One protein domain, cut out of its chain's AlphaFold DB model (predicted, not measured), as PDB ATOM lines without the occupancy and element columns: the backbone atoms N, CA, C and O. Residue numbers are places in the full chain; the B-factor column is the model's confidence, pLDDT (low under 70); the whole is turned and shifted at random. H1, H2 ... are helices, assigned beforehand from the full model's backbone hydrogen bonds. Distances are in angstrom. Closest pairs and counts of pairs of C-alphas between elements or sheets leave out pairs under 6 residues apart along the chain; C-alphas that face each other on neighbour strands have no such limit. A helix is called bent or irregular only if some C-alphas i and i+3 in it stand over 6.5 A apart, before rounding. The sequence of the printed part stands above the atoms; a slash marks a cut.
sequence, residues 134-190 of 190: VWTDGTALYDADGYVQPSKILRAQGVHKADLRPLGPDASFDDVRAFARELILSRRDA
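This is residues 134 to 190 of the 190 residues of an uncharacterized protein of Brevibacterium aurantiacum (UniProt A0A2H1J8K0). What is the main picture? A stretch with no named element, residues 134 to 151, folds back on itself at one end of the domain and leads into two short helices, H1 and H2, beside the long H3. H2 packs steeply on residues 175 to 180 of H3, and the rest of H3 runs on toward the end opposite that stretch. What is it made of? The printed part has 57 residues, with three named helices in the order H1, H2, H3 and no named strand; the class is all helix, though 28 residues, under half, are in named elements. How large is it? It is compact, with a radius of gyration of the C-alphas of 11.0 A and spans of 33 by 23 by 18 A.

Where does the first helix begin? H1, residues 152 to 156, begins at C-alpha 152 (63.644, -22.647, 118.983). What follows? H2 is residues 161 to 167, 10.9 A long. H3 is residues 173 to 188, 22.7 A long, ending at C-alpha 188 (45.376, -25.974, 122.322).

How do the helices stand? H1 and H2 are apart. H1 and H3 are close but not clearly touching; their closest C-alphas, Leu 154 and Ala 180, are 7.4 A apart. H2 and H3 touch, closest at the C-alphas of Leu 164 and Val 176, 7.2 A, with a steep tilt of 58 degrees, opposite ways. What do the backbones show? In H1 and H3 every O i to N i+4 pair is within hydrogen-bond range; in H2 1 of 3 is, beside 3 of 4 O i to N i+3 pairs. H2 is irregular, but only just: C-alphas 163 and 166 are 7.0 A apart.

How far does it reach? The two C-alphas farthest apart, Ala 144 and Asp 189, are 33.8 A apart. Are there cuts or weak places? The printed part has no cut, and both links, H1 to H2 and H2 to H3, are tight. Mean pLDDT of the printed part is 92.0; residue 190, the chain's last, is under 70.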
ATOM      1  N   VAL A 134      74.847 -26.637 122.745       91.56
ATOM      2  CA  VAL A 134      73.961 -25.654 122.126       91.56
ATOM      3  C   VAL A 134      72.934 -26.339 121.237       91.56
ATOM      4  O   VAL A 134      73.161 -27.403 120.666       91.56
ATOM      5  N   TRP A 135      71.780 -25.704 121.101       90.44
ATOM      6  CA  TRP A 135      70.826 -26.017 120.051       90.44
ATOM      7  C   TRP A 135      71.392 -25.642 118.676       90.44
ATOM      8  O   TRP A 135      72.318 -24.844 118.554       90.44
ATOM      9  N   THR A 136      70.757 -26.137 117.613       87.75
ATOM     10  CA  THR A 136      71.135 -25.830 116.221       87.75
ATOM     11  C   THR A 136      71.043 -24.346 115.856       87.75
ATOM     12  O   THR A 136      71.602 -23.925 114.848       87.75
ATOM     13  N   ASP A 137      70.345 -23.536 116.656       89.31
ATOM     14  CA  ASP A 137      70.288 -22.078 116.510       89.31
ATOM     15  C   ASP A 137      71.368 -21.337 117.324       89.31
ATOM     16  O   ASP A 137      71.321 -20.112 117.425       89.31
ATOM     17  N   GLY A 138      72.311 -22.071 117.922       88.81
ATOM     18  CA  GLY A 138      73.398 -21.550 118.749       88.81
ATOM     19  C   GLY A 138      72.991 -21.158 120.171       88.81
ATOM     20  O   GLY A 138      73.839 -20.707 120.938       88.81
ATOM     21  N   THR A 139      71.717 -21.304 120.559       91.50
ATOM     22  CA  THR A 139      71.295 -21.010 121.939       91.50
ATOM     23  C   THR A 139      71.694 -22.132 122.893       91.50
ATOM     24  O   THR A 139      71.642 -23.303 122.531       91.50
ATOM     25  N   ALA A 140      72.075 -21.784 124.125       92.94
ATOM     26  CA  ALA A 140      72.478 -22.759 125.138       92.94
ATOM     27  C   ALA A 140      71.383 -23.805 125.395       92.94
ATOM     28  O   ALA A 140      70.203 -23.463 125.553       92.94
ATOM     29  N   LEU A 141      71.790 -25.075 125.440       94.25
ATOM     30  CA  LEU A 141      70.895 -26.198 125.688       94.25
ATOM     31  C   LEU A 141      70.563 -26.340 127.172       94.25
ATOM     32  O   LEU A 141      69.418 -26.627 127.508       94.25
ATOM     33  N   TYR A 142      71.531 -26.069 128.046       94.12
ATOM     34  CA  TYR A 142      71.362 -26.027 129.496       94.12
ATOM     35  C   TYR A 142      71.567 -24.602 130.025       94.12
ATOM     36  O   TYR A 142      72.304 -23.810 129.436       94.12
ATOM     37  N   ASP A 143      70.916 -24.250 131.135       93.12
ATOM     38  CA  ASP A 143      71.317 -23.073 131.915       93.12
ATOM     39  C   ASP A 143      72.442 -23.394 132.909       93.12
ATOM     40  O   ASP A 143      72.909 -24.527 133.015       93.12
ATOM     41  N   ALA A 144      72.881 -22.366 133.643       90.31
ATOM     42  CA  ALA A 144      73.937 -22.468 134.648       90.31
ATOM     43  C   ALA A 144      73.607 -23.438 135.798       90.31
ATOM     44  O   ALA A 144      74.526 -23.926 136.449       90.31
ATOM     45  N   ASP A 145      72.325 -23.740 136.026       90.12
ATOM     46  CA  ASP A 145      71.880 -24.703 137.038       90.12
ATOM     47  C   ASP A 145      71.786 -26.133 136.468       90.12
ATOM     48  O   ASP A 145      71.381 -27.064 137.166       90.12
ATOM     49  N   GLY A 146      72.106 -26.320 135.182       90.31
ATOM     50  CA  GLY A 146      72.057 -27.603 134.492       90.31
ATOM     51  C   GLY A 146      70.669 -28.012 134.001       90.31
ATOM     52  O   GLY A 146      70.492 -29.183 133.677       90.31
ATOM     53  N   TYR A 147      69.692 -27.099 133.924       93.81
ATOM     54  CA  TYR A 147      68.343 -27.402 133.429       93.81
ATOM     55  C   TYR A 147      68.229 -27.164 131.928       93.81
ATOM     56  O   TYR A 147      68.688 -26.139 131.409       93.81
ATOM     57  N   VAL A 148      67.544 -28.080 131.241       94.56
ATOM     58  CA  VAL A 148      67.284 -27.976 129.802       94.56
ATOM     59  C   VAL A 148      66.474 -26.714 129.491       94.56
ATOM     60  O   VAL A 148      65.466 -26.407 130.128       94.56
ATOM     61  N   GLN A 149      66.917 -25.978 128.478       95.06
ATOM     62  CA  GLN A 149      66.255 -24.805 127.928       95.06
ATOM     63  C   GLN A 149      65.392 -25.209 126.728       95.06
ATOM     64  O   GLN A 149      65.814 -26.046 125.931       95.06
ATOM     65  N   PRO A 150      64.214 -24.599 126.516       95.25
ATOM     66  CA  PRO A 150      63.391 -24.921 125.357       95.25
ATOM     67  C   PRO A 150      64.120 -24.544 124.061       95.25
ATOM     68  O   PRO A 150      64.645 -23.434 123.949       95.25
ATOM     69  N   SER A 151      64.109 -25.437 123.069       94.25
ATOM     70  CA  SER A 151      64.647 -25.179 121.726       94.25
ATOM     71  C   SER A 151      63.852 -24.096 120.985       94.25
ATOM     72  O   SER A 151      62.749 -23.722 121.395       94.25
ATOM     73  N   LYS A 152      64.358 -23.616 119.839       94.56
ATOM     74  CA  LYS A 152      63.644 -22.647 118.983       94.56
ATOM     75  C   LYS A 152      62.207 -23.068 118.665       94.56
ATOM     76  O   LYS A 152      61.302 -22.239 118.723       94.56
ATOM     77  N   ILE A 153      62.010 -24.347 118.346       93.06
ATOM     78  CA  ILE A 153      60.700 -24.903 117.987       93.06
ATOM     79  C   ILE A 153      59.775 -24.902 119.205       93.06
ATOM     80  O   ILE A 153      58.639 -24.451 119.101       93.06
ATOM     81  N   LEU A 154      60.263 -25.343 120.366       94.31
ATOM     82  CA  LEU A 154      59.472 -25.363 121.598       94.31
ATOM     83  C   LEU A 154      59.068 -23.949 122.035       94.31
ATOM     84  O   LEU A 154      57.902 -23.715 122.346       94.31
ATOM     85  N   ARG A 155      59.991 -22.982 121.954       95.50
ATOM     86  CA  ARG A 155      59.698 -21.565 122.228       95.50
ATOM     87  C   ARG A 155      58.621 -21.012 121.293       95.50
ATOM     88  O   ARG A 155      57.726 -20.311 121.748       95.50
ATOM     89  N   ALA A 156      58.665 -21.364 120.005       94.44
ATOM     90  CA  ALA A 156      57.645 -20.963 119.032       94.44
ATOM     91  C   ALA A 156      56.263 -21.594 119.297       94.44
ATOM     92  O   ALA A 156      55.254 -21.053 118.860       94.44
ATOM     93  N   GLN A 157      56.210 -22.713 120.025       94.81
ATOM     94  CA  GLN A 157      54.972 -23.337 120.510       94.81
ATOM     95  C   GLN A 157      54.565 -22.840 121.913       94.81
ATOM     96  O   GLN A 157      53.692 -23.426 122.549       94.81
ATOM     97  N   GLY A 158      55.199 -21.775 122.416       95.19
ATOM     98  CA  GLY A 158      54.885 -21.167 123.708       95.19
ATOM     99  C   GLY A 158      55.492 -21.878 124.920       95.19
ATOM    100  O   GLY A 158      55.141 -21.543 126.045       95.19
ATOM    101  N   VAL A 159      56.383 -22.857 124.743       95.94
ATOM    102  CA  VAL A 159      57.066 -23.503 125.875       95.94
ATOM    103  C   VAL A 159      58.139 -22.565 126.428       95.94
ATOM    104  O   VAL A 159      59.039 -22.119 125.708       95.94
ATOM    105  N   HIS A 160      58.061 -22.282 127.724       95.44
ATOM    106  CA  HIS A 160      58.977 -21.410 128.448       95.44
ATOM    107  C   HIS A 160      59.926 -22.209 129.346       95.44
ATOM    108  O   HIS A 160      59.677 -23.357 129.695       95.44
ATOM    109  N   LYS A 161      61.023 -21.574 129.776       95.69
ATOM    110  CA  LYS A 161      62.008 -22.183 130.690       95.69
ATOM    111  C   LYS A 161      61.362 -22.727 131.968       95.69
ATOM    112  O   LYS A 161      61.704 -23.815 132.412       95.69
ATOM    113  N   ALA A 162      60.422 -21.968 132.537       96.00
ATOM    114  CA  ALA A 162      59.708 -22.339 133.755       96.00
ATOM    115  C   ALA A 162      58.887 -23.626 133.589       96.00
ATOM    116  O   ALA A 162      58.782 -24.388 134.544       96.00
ATOM    117  N   ASP A 163      58.383 -23.898 132.381       96.12
ATOM    118  CA  ASP A 163      57.605 -25.105 132.097       96.12
ATOM    119  C   ASP A 163      58.459 -26.373 132.224       96.12
ATOM    120  O   ASP A 163      57.952 -27.410 132.625       96.12
ATOM    121  N   LEU A 164      59.758 -26.292 131.913       96.06
ATOM    122  CA  LEU A 164      60.670 -27.441 131.939       96.06
ATOM    123  C   LEU A 164      61.326 -27.666 133.308       96.06
ATOM    124  O   LEU A 164      61.862 -28.743 133.557       96.06
ATOM    125  N   ARG A 165      61.283 -26.683 134.219       95.50
ATOM    126  CA  ARG A 165      61.904 -26.794 135.554       95.50
ATOM    127  C   ARG A 165      61.411 -27.998 136.377       95.50
ATOM    128  O   ARG A 165      62.262 -28.617 137.014       95.50
ATOM    129  N   PRO A 166      60.118 -28.382 136.361       95.38
ATOM    130  CA  PRO A 166      59.636 -29.556 137.091       95.38
ATOM    131  C   PRO A 166      60.283 -30.884 136.680       95.38
ATOM    132  O   PRO A 166      60.275 -31.814 137.478       95.38
ATOM    133  N   LEU A 167      60.864 -30.979 135.478       93.94
ATOM    134  CA  LEU A 167      61.564 -32.187 135.025       93.94
ATOM    135  C   LEU A 167      62.904 -32.405 135.749       93.94
ATOM    136  O   LEU A 167      63.464 -33.497 135.708       93.94
ATOM    137  N   GLY A 168      63.416 -31.376 136.428       94.00
ATOM    138  CA  GLY A 168      64.701 -31.427 137.111       94.00
ATOM    139  C   GLY A 168      65.906 -31.277 136.168       94.00
ATOM    140  O   GLY A 168      65.765 -31.245 134.944       94.00
ATOM    141  N   PRO A 169      67.120 -31.174 136.733       91.19
ATOM    142  CA  PRO A 169      68.349 -30.964 135.966       91.19
ATOM    143  C   PRO A 169      68.824 -32.218 135.218       91.19
ATOM    144  O   PRO A 169      69.745 -32.134 134.414       91.19
ATOM    145  N   ASP A 170      68.231 -33.383 135.481       88.69
ATOM    146  CA  ASP A 170      68.635 -34.670 134.897       88.69
ATOM    147  C   ASP A 170      67.608 -35.259 133.937       88.69
ATOM    148  O   ASP A 170      67.726 -36.415 133.538       88.69
ATOM    149  N   ALA A 171      66.638 -34.441 133.527       90.94
ATOM    150  CA  ALA A 171      65.681 -34.798 132.497       90.94
ATOM    151  C   ALA A 171      66.396 -35.227 131.210       90.94
ATOM    152  O   ALA A 171      67.243 -34.496 130.679       90.94
ATOM    153  N   SER A 172      66.027 -36.396 130.690       88.00
ATOM    154  CA  SER A 172      66.484 -36.836 129.377       88.00
ATOM    155  C   SER A 172      65.803 -36.027 128.267       88.00
ATOM    156  O   SER A 172      64.763 -35.390 128.469       88.00
ATOM    157  N   PHE A 173      66.355 -36.068 127.051       86.44
ATOM    158  CA  PHE A 173      65.685 -35.463 125.896       86.44
ATOM    159  C   PHE A 173      64.324 -36.098 125.607       86.44
ATOM    160  O   PHE A 173      63.423 -35.399 125.139       86.44
ATOM    161  N   ASP A 174      64.155 -37.384 125.914       89.44
ATOM    162  CA  ASP A 174      62.879 -38.075 125.760       89.44
ATOM    163  C   ASP A 174      61.850 -37.582 126.782       89.44
ATOM    164  O   ASP A 174      60.715 -37.302 126.390       89.44
ATOM    165  N   ASP A 175      62.250 -37.352 128.038       91.88
ATOM    166  CA  ASP A 175      61.378 -36.755 129.063       91.88
ATOM    167  C   ASP A 175      60.929 -35.351 128.647       91.88
ATOM    168  O   ASP A 175      59.738 -35.032 128.662       91.88
ATOM    169  N   VAL A 176      61.877 -34.519 128.200       92.38
ATOM    170  CA  VAL A 176      61.594 -33.159 127.717       92.38
ATOM    171  C   VAL A 176      60.651 -33.195 126.516       92.38
ATOM    172  O   VAL A 176      59.708 -32.407 126.446       92.38
ATOM    173  N   ARG A 177      60.876 -34.112 125.568       91.44
ATOM    174  CA  ARG A 177      60.041 -34.262 124.372       91.44
ATOM    175  C   ARG A 177      58.625 -34.715 124.723       91.44
ATOM    176  O   ARG A 177      57.673 -34.155 124.176       91.44
ATOM    177  N   ALA A 178      58.487 -35.717 125.588       93.19
ATOM    178  CA  ALA A 178      57.197 -36.235 126.028       93.19
ATOM    179  C   ALA A 178      56.400 -35.149 126.760       93.19
ATOM    180  O   ALA A 178      55.291 -34.812 126.342       93.19
ATOM    181  N   PHE A 179      57.018 -34.510 127.756       95.06
ATOM    182  CA  PHE A 179      56.399 -33.448 128.542       95.06
ATOM    183  C   PHE A 179      55.987 -32.245 127.684       95.06
ATOM    184  O   PHE A 179      54.851 -31.775 127.751       95.06
ATOM    185  N   ALA A 180      56.885 -31.757 126.821       93.31
ATOM    186  CA  ALA A 180      56.584 -30.609 125.974       93.31
ATOM    187  C   ALA A 180      55.438 -30.904 124.995       93.31
ATOM    188  O   ALA A 180      54.623 -30.023 124.726       93.31
ATOM    189  N   ARG A 181      55.338 -32.140 124.482       93.75
ATOM    190  CA  ARG A 181      54.223 -32.553 123.621       93.75
ATOM    191  C   ARG A 181      52.886 -32.456 124.355       93.75
ATOM    192  O   ARG A 181      51.952 -31.880 123.805       93.75
ATOM    193  N   GLU A 182      52.796 -32.996 125.566       94.94
ATOM    194  CA  GLU A 182      51.570 -32.955 126.376       94.94
ATOM    195  C   GLU A 182      51.178 -31.521 126.753       94.94
ATOM    196  O   GLU A 182      50.016 -31.128 126.633       94.94
ATOM    197  N   LEU A 183      52.161 -30.700 127.123       94.00
ATOM    198  CA  LEU A 183      51.946 -29.292 127.439       94.00
ATOM    199  C   LEU A 183      51.399 -28.501 126.242       94.00
ATOM    200  O   LEU A 183      50.484 -27.696 126.390       94.00
ATOM    201  N   ILE A 184      51.947 -28.725 125.046       93.94
ATOM    202  CA  ILE A 184      51.487 -28.042 123.830       93.94
ATOM    203  C   ILE A 184      50.059 -28.468 123.474       93.94
ATOM    204  O   ILE A 184      49.268 -27.624 123.059       93.94
ATOM    205  N   LEU A 185      49.725 -29.753 123.627       93.00
ATOM    206  CA  LEU A 185      48.375 -30.254 123.358       93.00
ATOM    207  C   LEU A 185      47.356 -29.670 124.344       93.00
ATOM    208  O   LEU A 185      46.364 -29.100 123.907       93.00
ATOM    209  N   SER A 186      47.648 -29.696 125.647       92.31
ATOM    210  CA  SER A 186      46.724 -29.177 126.668       92.31
ATOM    211  C   SER A 186      46.417 -27.682 126.522       92.31
ATOM    212  O   SER A 186      45.317 -27.248 126.848       92.31
ATOM    213  N   ARG A 187      47.351 -26.886 125.987       88.69
ATOM    214  CA  ARG A 187      47.147 -25.453 125.710       88.69
ATOM    215  C   ARG A 187      46.342 -25.162 124.445       88.69
ATOM    216  O   ARG A 187      45.908 -24.032 124.273       88.69
ATOM    217  N   ARG A 188      46.202 -26.127 123.533       82.62
ATOM    218  CA  ARG A 188      45.376 -25.974 122.322       82.62
ATOM    219  C   ARG A 188      43.903 -26.272 122.582       82.62
ATOM    220  O   ARG A 188      43.065 -25.786 121.831       82.62
ATOM    221  N   ASP A 189      43.623 -27.052 123.622       76.56
ATOM    222  CA  ASP A 189      42.273 -27.457 124.021       76.56
ATOM    223  C   ASP A 189      41.648 -26.519 125.081       76.56
ATOM    224  O   ASP A 189      40.509 -26.740 125.495       76.56
ATOM    225  N   ALA A 190      42.384 -25.488 125.519       66.81
ATOM    226  CA  ALA A 190      41.974 -24.468 126.492       66.81
ATOM    227  C   ALA A 190      41.620 -23.139 125.808       66.81
ATOM    228  O   ALA A 190      40.655 -22.489 126.269       66.81
TER     229      ALA A 190